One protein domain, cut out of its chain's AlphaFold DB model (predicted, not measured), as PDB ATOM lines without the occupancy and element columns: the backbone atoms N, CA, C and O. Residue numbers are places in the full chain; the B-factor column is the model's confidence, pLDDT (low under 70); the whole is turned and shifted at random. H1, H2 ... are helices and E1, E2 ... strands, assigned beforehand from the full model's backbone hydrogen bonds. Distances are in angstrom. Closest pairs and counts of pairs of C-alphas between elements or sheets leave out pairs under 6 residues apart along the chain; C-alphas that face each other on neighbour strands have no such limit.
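AT A GLANCE: This is residues 4 to 90 of the 171 residues of an uncharacterized protein of marine sediment metagenome (UniProt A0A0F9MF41). A small compact head of strands and loops has one long, thin arm, in which the two short helices H1 and H2 follow one another and residues 4 to 25 stick out free. In the head, the three-stranded sheet E3, E4, E5 is at the end far from the arm, the small hairpin of E1 and E2 lies between that sheet and the arm, and the long unnamed stretch of residues 42 to 67 winds through the head. The printed part has 87 residues, with two named helices and five named strands in the order H1, H2, E1, E2, E3, E4, E5; the sheet orders E3 - E4 - E5 and E1 - E2 are both antiparallel. The class is mixed, helices and strands, with under half of the residues in named elements: helices hold 20 and strands 21. The whole is extended, with a radius of gyration of the C-alphas of 19.2 A and spans of 62 by 27 by 21 A, the arm making the length.

IN THESE COORDINATES: In the larger sheet, E3 is residues 68 to 71 and measures 10.1 A from first to last C-alpha, beginning at C-alpha 68 at (-3.838, -37.573, -4.425). E4 is residues 77 to 81, 13.3 A, and E5 is residues 84 to 89, 14.7 A, ending at C-alpha 89 at (-1.810, -48.942, -9.014). E1, residues 31 to 33, is 6.8 A long, and E2, residues 39 to 41, is 6.5 A long. H2 is residues 15 to 24, 13.9 A. H1 is residues 4 to 13, 14.8 A, and begins at C-alpha 4 at (7.388, -36.310, -66.048).

HOW THE PARTS SIT: E3, E4 and E5 form a meander, each strand the antiparallel neighbour of the one before; E4 is the inner strand and E3 and E5 are the edge strands. E3 and E4 are a hairpin with 160 degrees between their directions; N 70 and O 78 are 2.8 A apart and N 68 and O 80 are 2.9 A apart, both within hydrogen-bond range. E4 and E5 are a hairpin at 152 degrees, with N 77 and O 89 at 2.8 A and N 81 and O 84 at 2.9 A, both within that range. The C-alphas of Val 71 and Thr 77, which face each other, are 4.4 A apart. E1 and E2 are a third hairpin, antiparallel at 158 degrees, with N 32 and O 40 within hydrogen-bond range at 2.8 A. Residues 40 to 41 of E2 also pair antiparallel with residues 59 to 60, a stretch too short to be named. E2 and E3 are apart, and so are E1 and E3. H1 and H2 meet only through their link of 1 residue. Neither helix is on the larger sheet, with 0 pairs of C-alphas within 10 A for each. In H2 every O i to N i+4 pair is within hydrogen-bond range; in H1 it is 5 of 6.

THE WHOLE: The C-alphas of Lys 4 and Gly 68 are the two farthest apart, at 62.6 A. Without residues 4 to 25, which stand free, the body of 65 residues spans 30 by 24 by 22 A, with a radius of gyration of 10.6 A. The printed part has no cut. The link from E2 to E3, 26 residues, is long; the link from H2 to E1, 6 residues, is short. The mean pLDDT of the printed part is 82.9, and the 20 residues under 70 are residues 4 to 16 and 22 to 28; the mean is 56 in H1 and 96 in E4.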
ATOM      1  N   LYS A   4       6.787 -37.581 -66.475       62.12
ATOM      2  CA  LYS A   4       7.388 -36.310 -66.048       62.12
ATOM      3  C   LYS A   4       6.357 -35.199 -65.781       62.12
ATOM      4  O   LYS A   4       6.558 -34.357 -64.910       62.12
ATOM      5  N   GLU A   5       5.235 -35.205 -66.500       56.28
ATOM      6  CA  GLU A   5       4.126 -34.262 -66.285       56.28
ATOM      7  C   GLU A   5       3.287 -34.654 -65.059       56.28
ATOM      8  O   GLU A   5       2.814 -33.778 -64.337       56.28
ATOM      9  N   LEU A   6       3.181 -35.957 -64.768       53.44
ATOM     10  CA  LEU A   6       2.503 -36.479 -63.578       53.44
ATOM     11  C   LEU A   6       3.291 -36.161 -62.288       53.44
ATOM     12  O   LEU A   6       2.699 -35.706 -61.314       53.44
ATOM     13  N   GLU A   7       4.625 -36.287 -62.296       52.84
ATOM     14  CA  GLU A   7       5.498 -35.882 -61.172       52.84
ATOM     15  C   GLU A   7       5.477 -34.371 -60.898       52.84
ATOM     16  O   GLU A   7       5.503 -33.930 -59.744       52.84
ATOM     17  N   THR A   8       5.392 -33.552 -61.950       56.19
ATOM     18  CA  THR A   8       5.364 -32.087 -61.810       56.19
ATOM     19  C   THR A   8       4.007 -31.593 -61.282       56.19
ATOM     20  O   THR A   8       3.948 -30.604 -60.551       56.19
ATOM     21  N   ALA A   9       2.911 -32.291 -61.601       54.53
ATOM     22  CA  ALA A   9       1.579 -31.982 -61.079       54.53
ATOM     23  C   ALA A   9       1.398 -32.417 -59.610       54.53
ATOM     24  O   ALA A   9       0.750 -31.711 -58.837       54.53
ATOM     25  N   ILE A  10       2.016 -33.530 -59.199       55.56
ATOM     26  CA  ILE A  10       1.977 -34.018 -57.809       55.56
ATOM     27  C   ILE A  10       2.810 -33.123 -56.874       55.56
ATOM     28  O   ILE A  10       2.398 -32.866 -55.745       55.56
ATOM     29  N   SER A  11       3.934 -32.577 -57.348       54.44
ATOM     30  CA  SER A  11       4.835 -31.737 -56.538       54.44
ATOM     31  C   SER A  11       4.391 -30.275 -56.374       54.44
ATOM     32  O   SER A  11       4.792 -29.630 -55.408       54.44
ATOM     33  N   LYS A  12       3.544 -29.734 -57.263       55.81
ATOM     34  CA  LYS A  12       3.059 -28.338 -57.167       55.81
ATOM     35  C   LYS A  12       1.711 -28.162 -56.460       55.81
ATOM     36  O   LYS A  12       1.371 -27.031 -56.124       55.81
ATOM     37  N   GLY A  13       0.949 -29.234 -56.230       56.03
ATOM     38  CA  GLY A  13      -0.447 -29.146 -55.775       56.03
ATOM     39  C   GLY A  13      -0.761 -29.606 -54.348       56.03
ATOM     40  O   GLY A  13      -1.877 -29.369 -53.898       56.03
ATOM     41  N   HIS A  14       0.159 -30.251 -53.619       53.00
ATOM     42  CA  HIS A  14      -0.223 -31.011 -52.414       53.00
ATOM     43  C   HIS A  14       0.357 -30.564 -51.068       53.00
ATOM     44  O   HIS A  14      -0.038 -31.127 -50.049       53.00
ATOM     45  N   ASN A  15       1.192 -29.523 -51.006       61.75
ATOM     46  CA  ASN A  15       1.700 -29.072 -49.704       61.75
ATOM     47  C   ASN A  15       0.597 -28.399 -48.869       61.75
ATOM     48  O   ASN A  15       0.453 -28.715 -47.703       61.75
ATOM     49  N   SER A  16      -0.309 -27.610 -49.460       66.38
ATOM     50  CA  SER A  16      -1.359 -26.926 -48.679       66.38
ATOM     51  C   SER A  16      -2.432 -27.862 -48.103       66.38
ATOM     52  O   SER A  16      -2.986 -27.572 -47.049       66.38
ATOM     53  N   LEU A  17      -2.744 -28.977 -48.772       73.00
ATOM     54  CA  LEU A  17      -3.727 -29.946 -48.275       73.00
ATOM     55  C   LEU A  17      -3.128 -30.853 -47.202       73.00
ATOM     56  O   LEU A  17      -3.793 -31.098 -46.201       73.00
ATOM     57  N   LEU A  18      -1.873 -31.289 -47.361       74.38
ATOM     58  CA  LEU A  18      -1.166 -32.014 -46.306       74.38
ATOM     59  C   LEU A  18      -0.821 -31.117 -45.120       74.38
ATOM     60  O   LEU A  18      -0.904 -31.592 -44.001       74.38
ATOM     61  N   ASP A  19      -0.500 -29.840 -45.317       75.56
ATOM     62  CA  ASP A  19      -0.247 -28.903 -44.214       75.56
ATOM     63  C   ASP A  19      -1.540 -28.577 -43.451       75.56
ATOM     64  O   ASP A  19      -1.526 -28.466 -42.227       75.56
ATOM     65  N   LYS A  20      -2.684 -28.505 -44.146       73.88
ATOM     66  CA  LYS A  20      -4.008 -28.411 -43.508       73.88
ATOM     67  C   LYS A  20      -4.406 -29.707 -42.803       73.88
ATOM     68  O   LYS A  20      -4.945 -29.642 -41.707       73.88
ATOM     69  N   LEU A  21      -4.117 -30.866 -43.398       72.00
ATOM     70  CA  LEU A  21      -4.371 -32.170 -42.784       72.00
ATOM     71  C   LEU A  21      -3.475 -32.390 -41.558       72.00
ATOM     72  O   LEU A  21      -3.970 -32.819 -40.531       72.00
ATOM     73  N   LYS A  22      -2.194 -32.018 -41.624       69.25
ATOM     74  CA  LYS A  22      -1.257 -32.017 -40.488       69.25
ATOM     75  C   LYS A  22      -1.648 -31.000 -39.421       69.25
ATOM     76  O   LYS A  22      -1.478 -31.275 -38.246       69.25
ATOM     77  N   GLY A  23      -2.188 -29.846 -39.813       66.44
ATOM     78  CA  GLY A  23      -2.754 -28.875 -38.876       66.44
ATOM     79  C   GLY A  23      -3.993 -29.400 -38.146       66.44
ATOM     80  O   GLY A  23      -4.243 -28.986 -37.020       66.44
ATOM     81  N   LEU A  24      -4.732 -30.325 -38.769       64.44
ATOM     82  CA  LEU A  24      -5.879 -31.019 -38.179       64.44
ATOM     83  C   LEU A  24      -5.471 -32.266 -37.371       64.44
ATOM     84  O   LEU A  24      -6.158 -32.623 -36.426       64.44
ATOM     85  N   PHE A  25      -4.343 -32.891 -37.721       64.75
ATOM     86  CA  PHE A  25      -3.684 -33.991 -37.001       64.75
ATOM     87  C   PHE A  25      -2.616 -33.508 -36.006       64.75
ATOM     88  O   PHE A  25      -1.756 -34.278 -35.587       64.75
ATOM     89  N   LYS A  26      -2.620 -32.220 -35.650       58.50
ATOM     90  CA  LYS A  26      -1.738 -31.697 -34.606       58.50
ATOM     91  C   LYS A  26      -2.144 -32.400 -33.311       58.50
ATOM     92  O   LYS A  26      -3.306 -32.258 -32.937       58.50
ATOM     93  N   ALA A  27      -1.231 -33.179 -32.718       61.41
ATOM     94  CA  ALA A  27      -1.486 -34.006 -31.539       61.41
ATOM     95  C   ALA A  27      -2.324 -33.214 -30.530       61.41
ATOM     96  O   ALA A  27      -1.893 -32.172 -30.026       61.41
ATOM     97  N   GLN A  28      -3.577 -33.630 -30.366       65.00
ATOM     98  CA  GLN A  28      -4.421 -33.087 -29.319       65.00
ATOM     99  C   GLN A  28      -3.811 -33.571 -28.009       65.00
ATOM    100  O   GLN A  28      -3.473 -34.747 -27.907       65.00
ATOM    101  N   ALA A  29      -3.635 -32.662 -27.051       73.81
ATOM    102  CA  ALA A  29      -3.146 -33.032 -25.733       73.81
ATOM    103  C   ALA A  29      -4.019 -34.155 -25.157       73.81
ATOM    104  O   ALA A  29      -5.252 -34.088 -25.261       73.81
ATOM    105  N   LEU A  30      -3.386 -35.200 -24.623       88.19
ATOM    106  CA  LEU A  30      -4.108 -36.339 -24.077       88.19
ATOM    107  C   LEU A  30      -4.792 -35.910 -22.778       88.19
ATOM    108  O   LEU A  30      -4.135 -35.677 -21.762       88.19
ATOM    109  N   THR A  31      -6.121 -35.838 -22.816       91.38
ATOM    110  CA  THR A  31      -6.946 -35.588 -21.637       91.38
ATOM    111  C   THR A  31      -7.721 -36.838 -21.243       91.38
ATOM    112  O   THR A  31      -8.323 -37.511 -22.081       91.38
ATOM    113  N   ILE A  32      -7.713 -37.156 -19.951       92.69
ATOM    114  CA  ILE A  32      -8.396 -38.315 -19.377       92.69
ATOM    115  C   ILE A  32      -9.316 -37.828 -18.268       92.69
ATOM    116  O   ILE A  32      -8.906 -37.077 -17.389       92.69
ATOM    117  N   THR A  33     -10.572 -38.259 -18.298       94.81
ATOM    118  CA  THR A  33     -11.523 -38.001 -17.213       94.81
ATOM    119  C   THR A  33     -11.439 -39.130 -16.193       94.81
ATOM    120  O   THR A  33     -11.728 -40.278 -16.524       94.81
ATOM    121  N   ALA A  34     -11.044 -38.810 -14.966       93.25
ATOM    122  CA  ALA A  34     -11.044 -39.724 -13.835       93.25
ATOM    123  C   ALA A  34     -12.480 -40.055 -13.375       93.25
ATOM    124  O   ALA A  34     -13.448 -39.383 -13.739       93.25
ATOM    125  N   GLY A  35     -12.629 -41.097 -12.555       89.81
ATOM    126  CA  GLY A  35     -13.918 -41.589 -12.062       89.81
ATOM    127  C   GLY A  35     -14.683 -40.598 -11.176       89.81
ATOM    128  O   GLY A  35     -15.902 -40.698 -11.056       89.81
ATOM    129  N   ASP A  36     -13.993 -39.616 -10.596       89.62
ATOM    130  CA  ASP A  36     -14.577 -38.501  -9.842       89.62
ATOM    131  C   ASP A  36     -15.026 -37.327 -10.741       89.62
ATOM    132  O   ASP A  36     -15.624 -36.365 -10.256       89.62
ATOM    133  N   GLY A  37     -14.774 -37.415 -12.053       90.94
ATOM    134  CA  GLY A  37     -15.059 -36.379 -13.043       90.94
ATOM    135  C   GLY A  37     -13.917 -35.386 -13.274       90.94
ATOM    136  O   GLY A  37     -14.064 -34.506 -14.122       90.94
ATOM    137  N   THR A  38     -12.785 -35.511 -12.572       93.62
ATOM    138  CA  THR A  38     -11.618 -34.646 -12.780       93.62
ATOM    139  C   THR A  38     -10.976 -34.939 -14.135       93.62
ATOM    140  O   THR A  38     -10.682 -36.087 -14.458       93.62
ATOM    141  N   VAL A  39     -10.726 -33.907 -14.943       94.44
ATOM    142  CA  VAL A  39     -10.020 -34.045 -16.224       94.44
ATOM    143  C   VAL A  39      -8.533 -33.797 -16.008       94.44
ATOM    144  O   VAL A  39      -8.140 -32.675 -15.693       94.44
ATOM    145  N   LEU A  40      -7.727 -34.841 -16.186       94.25
ATOM    146  CA  LEU A  40      -6.268 -34.801 -16.189       94.25
ATOM    147  C   LEU A  40      -5.765 -34.571 -17.616       94.25
ATOM    148  O   LEU A  40      -6.110 -35.325 -18.520       94.25
ATOM    149  N   ASP A  41      -4.939 -33.553 -17.808       93.00
ATOM    150  CA  ASP A  41      -4.291 -33.195 -19.067       93.00
ATOM    151  C   ASP A  41      -2.788 -33.483 -18.969       93.00
ATOM    152  O   ASP A  41      -2.075 -32.841 -18.191       93.00
ATOM    153  N   PHE A  42      -2.323 -34.458 -19.752       92.06
ATOM    154  CA  PHE A  42      -0.917 -34.867 -19.844       92.06
ATOM    155  C   PHE A  42      -0.143 -34.086 -20.922       92.06
ATOM    156  O   PHE A  42       1.033 -34.355 -21.183       92.06
ATOM    157  N   GLY A  43      -0.777 -33.093 -21.549       86.88
ATOM    158  CA  GLY A  43      -0.169 -32.267 -22.577       86.88
ATOM    159  C   GLY A  43       0.184 -33.063 -23.832       86.88
ATOM    160  O   GLY A  43      -0.481 -34.027 -24.205       86.88
ATOM    161  N   ASP A  44       1.253 -32.631 -24.493       87.19
ATOM    162  CA  ASP A  44       1.839 -33.253 -25.681       87.19
ATOM    163  C   ASP A  44       2.942 -34.276 -25.347       87.19
ATOM    164  O   ASP A  44       3.685 -34.694 -26.234       87.19
ATOM    165  N   GLN A  45       3.068 -34.671 -24.071       85.62
ATOM    166  CA  GLN A  45       4.090 -35.620 -23.609       85.62
ATOM    167  C   GLN A  45       3.786 -37.059 -24.039       85.62
ATOM    168  O   GLN A  45       4.707 -37.857 -24.201       85.62
ATOM    169  N   VAL A  46       2.500 -37.371 -24.201       86.69
ATOM    170  CA  VAL A  46       1.972 -38.687 -24.568       86.69
ATOM    171  C   VAL A  46       0.808 -38.521 -25.529       86.69
ATOM    172  O   VAL A  46       0.027 -37.575 -25.424       86.69
ATOM    173  N   GLU A  47       0.685 -39.452 -26.467       85.00
ATOM    174  CA  GLU A  47      -0.436 -39.499 -27.409       85.00
ATOM    175  C   GLU A  47      -1.506 -40.496 -26.952       85.00
ATOM    176  O   GLU A  47      -2.674 -40.378 -27.331       85.00
ATOM    177  N   THR A  48      -1.115 -41.482 -26.141       86.25
ATOM    178  CA  THR A  48      -1.979 -42.589 -25.721       86.25
ATOM    179  C   THR A  48      -1.857 -42.878 -24.227       86.25
ATOM    180  O   THR A  48      -0.865 -42.542 -23.583       86.25
ATOM    181  N   VAL A  49      -2.892 -43.496 -23.655       85.81
ATOM    182  CA  VAL A  49      -2.977 -43.792 -22.211       85.81
ATOM    183  C   VAL A  49      -1.912 -44.818 -21.794       85.81
ATOM    184  O   VAL A  49      -1.468 -44.845 -20.648       85.81
ATOM    185  N   GLU A  50      -1.485 -45.666 -22.726       89.06
ATOM    186  CA  GLU A  50      -0.478 -46.708 -22.540       89.06
ATOM    187  C   GLU A  50       0.939 -46.153 -22.352       89.06
ATOM    188  O   GLU A  50       1.795 -46.834 -21.792       89.06
ATOM    189  N   GLU A  51       1.196 -44.926 -22.808       90.00
ATOM    190  CA  GLU A  51       2.499 -44.266 -22.674       90.00
ATOM    191  C   GLU A  51       2.665 -43.559 -21.322       90.00
ATOM    192  O   GLU A  51       3.771 -43.136 -20.984       90.00
ATOM    193  N   ILE A  52       1.586 -43.441 -20.540       92.12
ATOM    194  CA  ILE A  52       1.620 -42.788 -19.233       92.12
ATOM    195  C   ILE A  52       2.443 -43.626 -18.256       92.12
ATOM    196  O   ILE A  52       2.141 -44.792 -17.993       92.12
ATOM    197  N   ALA A  53       3.462 -42.994 -17.683       92.81
ATOM    198  CA  ALA A  53       4.382 -43.598 -16.736       92.81
ATOM    199  C   ALA A  53       4.587 -42.706 -15.505       92.81
ATOM    200  O   ALA A  53       4.271 -41.516 -15.502       92.81
ATOM    201  N   VAL A  54       5.150 -43.299 -14.454       94.81
ATOM    202  CA  VAL A  54       5.625 -42.575 -13.266       94.81
ATOM    203  C   VAL A  54       6.635 -41.491 -13.680       94.81
ATOM    204  O   VAL A  54       7.300 -41.616 -14.708       94.81
ATOM    205  N   ASP A  55       6.728 -40.426 -12.885       94.25
ATOM    206  CA  ASP A  55       7.514 -39.201 -13.102       94.25
ATOM    207  C   ASP A  55       6.958 -38.243 -14.171       94.25
ATOM    208  O   ASP A  55       7.549 -37.194 -14.448       94.25
ATOM    209  N   MET A  56       5.798 -38.549 -14.752       94.25
ATOM    210  CA  MET A  56       5.098 -37.629 -15.647       94.25
ATOM    211  C   MET A  56       4.334 -36.550 -14.888       94.25
ATOM    212  O   MET A  56       3.891 -36.749 -13.760       94.25
ATOM    213  N   THR A  57       4.134 -35.404 -15.536       93.50
ATOM    214  CA  THR A  57       3.335 -34.308 -14.976       93.50
ATOM    215  C   THR A  57       2.005 -34.199 -15.697       93.50
ATOM    216  O   THR A  57       1.926 -34.410 -16.906       93.50
ATOM    217  N   ALA A  58       0.967 -33.846 -14.948       93.00
ATOM    218  CA  ALA A  58      -0.349 -33.558 -15.498       93.00
ATOM    219  C   ALA A  58      -0.897 -32.256 -14.909       93.00
ATOM    220  O   ALA A  58      -0.431 -31.760 -13.881       93.00
ATOM    221  N   THR A  59      -1.904 -31.698 -15.567       93.12
ATOM    222  CA  THR A  59      -2.656 -30.536 -15.080       93.12
ATOM    223  C   THR A  59      -4.137 -30.868 -15.020       93.12
ATOM    224  O   THR A  59      -4.602 -31.714 -15.775       93.12
ATOM    225  N   ILE A  60      -4.888 -30.237 -14.118       92.75
ATOM    226  CA  ILE A  60      -6.354 -30.371 -14.116       92.75
ATOM    227  C   ILE A  60      -6.995 -29.269 -14.959       92.75
ATOM    228  O   ILE A  60      -6.461 -28.156 -15.051       92.75
ATOM    229  N   GLU A  61      -8.164 -29.547 -15.536       85.56
ATOM    230  CA  GLU A  61      -8.964 -28.532 -16.228       85.56
ATOM    231  C   GLU A  61      -9.171 -27.296 -15.328       85.56
ATOM    232  O   GLU A  61      -9.640 -27.388 -14.195       85.56
ATOM    233  N   GLY A  62      -8.761 -26.122 -15.820       78.25
ATOM    234  CA  GLY A  62      -8.712 -24.882 -15.033       78.25
ATOM    235  C   GLY A  62      -7.320 -24.499 -14.508       78.25
ATOM    236  O   GLY A  62      -7.189 -23.448 -13.881       78.25
ATOM    237  N   GLY A  63      -6.280 -25.287 -14.808       82.06
ATOM    238  CA  GLY A  63      -4.874 -24.943 -14.553       82.06
ATOM    239  C   GLY A  63      -4.381 -25.258 -13.141       82.06
ATOM    240  O   GLY A  63      -3.391 -24.677 -12.697       82.06
ATOM    241  N   GLY A  64      -5.077 -26.136 -12.420       89.12
ATOM    242  CA  GLY A  64      -4.619 -26.623 -11.122       89.12
ATOM    243  C   GLY A  64      -3.587 -27.747 -11.245       89.12
ATOM    244  O   GLY A  64      -3.369 -28.324 -12.313       89.12
ATOM    245  N   THR A  65      -2.992 -28.080 -10.107       92.62
ATOM    246  CA  THR A  65      -2.055 -29.192  -9.962       92.62
ATOM    247  C   THR A  65      -2.799 -30.395  -9.372       92.62
ATOM    248  O   THR A  65      -3.438 -30.221  -8.333       92.62
ATOM    249  N   PRO A  66      -2.771 -31.579 -10.012       93.50
ATOM    250  CA  PRO A  66      -3.388 -32.779  -9.454       93.50
ATOM    251  C   PRO A  66      -2.629 -33.246  -8.206       93.50
ATOM    252  O   PRO A  66      -1.399 -33.198  -8.173       93.50
ATOM    253  N   GLU A  67      -3.375 -33.693  -7.198       95.06
ATOM    254  CA  GLU A  67      -2.862 -34.155  -5.904       95.06
ATOM    255  C   GLU A  67      -3.748 -35.296  -5.386       95.06
ATOM    256  O   GLU A  67      -4.974 -35.156  -5.363       95.06
ATOM    257  N   GLY A  68      -3.138 -36.398  -4.948       94.06
ATOM    258  CA  GLY A  68      -3.838 -37.573  -4.425       94.06
ATOM    259  C   GLY A  68      -4.155 -38.644  -5.472       94.06
ATOM    260  O   GLY A  68      -3.534 -38.703  -6.534       94.06
ATOM    261  N   ASP A  69      -5.105 -39.519  -5.137       95.19
ATOM    262  CA  ASP A  69      -5.445 -40.729  -5.891       95.19
ATOM    263  C   ASP A  69      -6.594 -40.460  -6.881       95.19
ATOM    264  O   ASP A  69      -7.693 -40.068  -6.484       95.19
ATOM    265  N   PHE A  70      -6.364 -40.738  -8.165       94.06
ATOM    266  CA  PHE A  70      -7.350 -40.608  -9.238       94.06
ATOM    267  C   PHE A  70      -7.603 -41.966  -9.888       94.06
ATOM    268  O   PHE A  70      -6.717 -42.539 -10.523       94.06
ATOM    269  N   VAL A  71      -8.828 -42.474  -9.763       94.12
ATOM    270  CA  VAL A  71      -9.239 -43.727 -10.412       94.12
ATOM    271  C   VAL A  71      -9.507 -43.460 -11.889       94.12
ATOM    272  O   VAL A  71     -10.332 -42.616 -12.235       94.12
ATOM    273  N   MET A  72      -8.802 -44.160 -12.765       93.19
ATOM    274  CA  MET A  72      -8.921 -44.051 -14.212       93.19
ATOM    275  C   MET A  72     -10.087 -44.903 -14.740       93.19
ATOM    276  O   MET A  72     -10.492 -45.874 -14.096       93.19
ATOM    277  N   PRO A  73     -10.636 -44.592 -15.931       88.12
ATOM    278  CA  PRO A  73     -11.716 -45.378 -16.539       88.12
ATOM    279  C   PRO A  73     -11.374 -46.850 -16.810       88.12
ATOM    280  O   PRO A  73     -12.277 -47.671 -16.938       88.12
ATOM    281  N   ASP A  74     -10.087 -47.176 -16.922       86.75
ATOM    282  CA  ASP A  74      -9.585 -48.542 -17.097       86.75
ATOM    283  C   ASP A  74      -9.436 -49.314 -15.769       86.75
ATOM    284  O   ASP A  74      -9.060 -50.483 -15.779       86.75
ATOM    285  N   GLY A  75      -9.756 -48.677 -14.638       87.12
ATOM    286  CA  GLY A  75      -9.683 -49.250 -13.297       87.12
ATOM    287  C   GLY A  75      -8.351 -49.024 -12.581       87.12
ATOM    288  O   GLY A  75      -8.287 -49.255 -11.376       87.12
ATOM    289  N   ARG A  76      -7.303 -48.543 -13.263       92.19
ATOM    290  CA  ARG A  76      -6.033 -48.190 -12.607       92.19
ATOM    291  C   ARG A  76      -6.214 -46.973 -11.704       92.19
ATOM    292  O   ARG A  76      -7.076 -46.137 -11.950       92.19
ATOM    293  N   THR A  77      -5.378 -46.825 -10.682       94.69
ATOM    294  CA  THR A  77      -5.350 -45.622  -9.834       94.69
ATOM    295  C   THR A  77      -4.027 -44.891 -10.000       94.69
ATOM    296  O   THR A  77      -2.964 -45.460  -9.764       94.69
ATOM    297  N   PHE A  78      -4.087 -43.625 -10.406       95.19
ATOM    298  CA  PHE A  78      -2.928 -42.749 -10.564       95.19
ATOM    299  C   PHE A  78      -2.764 -41.883  -9.315       95.19
ATOM    300  O   PHE A  78      -3.688 -41.163  -8.947       95.19
ATOM    301  N   VAL A  79      -1.598 -41.938  -8.675       96.44
ATOM    302  CA  VAL A  79      -1.300 -41.186  -7.448       96.44
ATOM    303  C   VAL A  79      -0.375 -40.019  -7.771       96.44
ATOM    304  O   VAL A  79       0.771 -40.224  -8.181       96.44
ATOM    305  N   PHE A  80      -0.849 -38.794  -7.567       97.06
ATOM    306  CA  PHE A  80      -0.070 -37.580  -7.793       97.06
ATOM    307  C   PHE A  80       0.432 -36.969  -6.484       97.06
ATOM    308  O   PHE A  80      -0.331 -36.840  -5.529       97.06
ATOM    309  N   ASP A  81       1.692 -36.534  -6.489       95.88
ATOM    310  CA  ASP A  81       2.280 -35.651  -5.477       95.88
ATOM    311  C   ASP A  81       2.829 -34.411  -6.181       95.88
ATOM    312  O   ASP A  81       3.662 -34.494  -7.091       95.88
ATOM    313  N   SER A  82       2.330 -33.243  -5.787       93.50
ATOM    314  CA  SER A  82       2.750 -31.945  -6.305       93.50
ATOM    315  C   SER A  82       2.701 -31.863  -7.840       93.50
ATOM    316  O   SER A  82       3.539 -31.213  -8.469       93.50
ATOM    317  N   GLY A  83       1.721 -32.530  -8.461       92.12
ATOM    318  CA  GLY A  83       1.516 -32.550  -9.915       92.12
ATOM    319  C   GLY A  83       2.304 -33.596 -10.685       92.12
ATOM    320  O   GLY A  83       2.162 -33.673 -11.906       92.12
ATOM    321  N   THR A  84       3.120 -34.392  -9.995       95.31
ATOM    322  CA  THR A  84       3.905 -35.476 -10.586       95.31
ATOM    323  C   THR A  84       3.259 -36.811 -10.252       95.31
ATOM    324  O   THR A  84       2.907 -37.062  -9.103       95.31
ATOM    325  N   LEU A  85       3.097 -37.671 -11.253       96.06
ATOM    326  CA  LEU A  85       2.600 -39.028 -11.088       96.06
ATOM    327  C   LEU A  85       3.670 -39.864 -10.385       96.06
ATOM    328  O   LEU A  85       4.732 -40.111 -10.946       96.06
ATOM    329  N   THR A  86       3.397 -40.287  -9.156       97.06
ATOM    330  CA  THR A  86       4.348 -41.025  -8.308       97.06
ATOM    331  C   THR A  86       4.095 -42.527  -8.290       97.06
ATOM    332  O   THR A  86       5.028 -43.306  -8.101       97.06
ATOM    333  N   GLU A  87       2.855 -42.953  -8.522       94.88
ATOM    334  CA  GLU A  87       2.472 -44.363  -8.505       94.88
ATOM    335  C   GLU A  87       1.304 -44.620  -9.466       94.88
ATOM    336  O   GLU A  87       0.379 -43.813  -9.574       94.88
ATOM    337  N   ILE A  88       1.340 -45.766 -10.149       94.38
ATOM    338  CA  ILE A  88       0.216 -46.313 -10.913       94.38
ATOM    339  C   ILE A  88      -0.134 -47.652 -10.269       94.38
ATOM    340  O   ILE A  88       0.619 -48.617 -10.392       94.38
ATOM    341  N   LYS A  89      -1.263 -47.702  -9.566       91.50
ATOM    342  CA  LYS A  89      -1.810 -48.942  -9.014       91.50
ATOM    343  C   LYS A  89      -2.653 -49.602 -10.100       91.50
ATOM    344  O   LYS A  89      -3.498 -48.944 -10.710       91.50
ATOM    345  N   GLU A  90      -2.406 -50.879 -10.358       88.75
ATOM    346  CA  GLU A  90      -3.231 -51.666 -11.276       88.75
ATOM    347  C   GLU A  90      -4.677 -51.732 -10.777       88.75
ATOM    348  O   GLU A  90      -4.941 -51.541  -9.587       88.75
TER     349      GLU A  90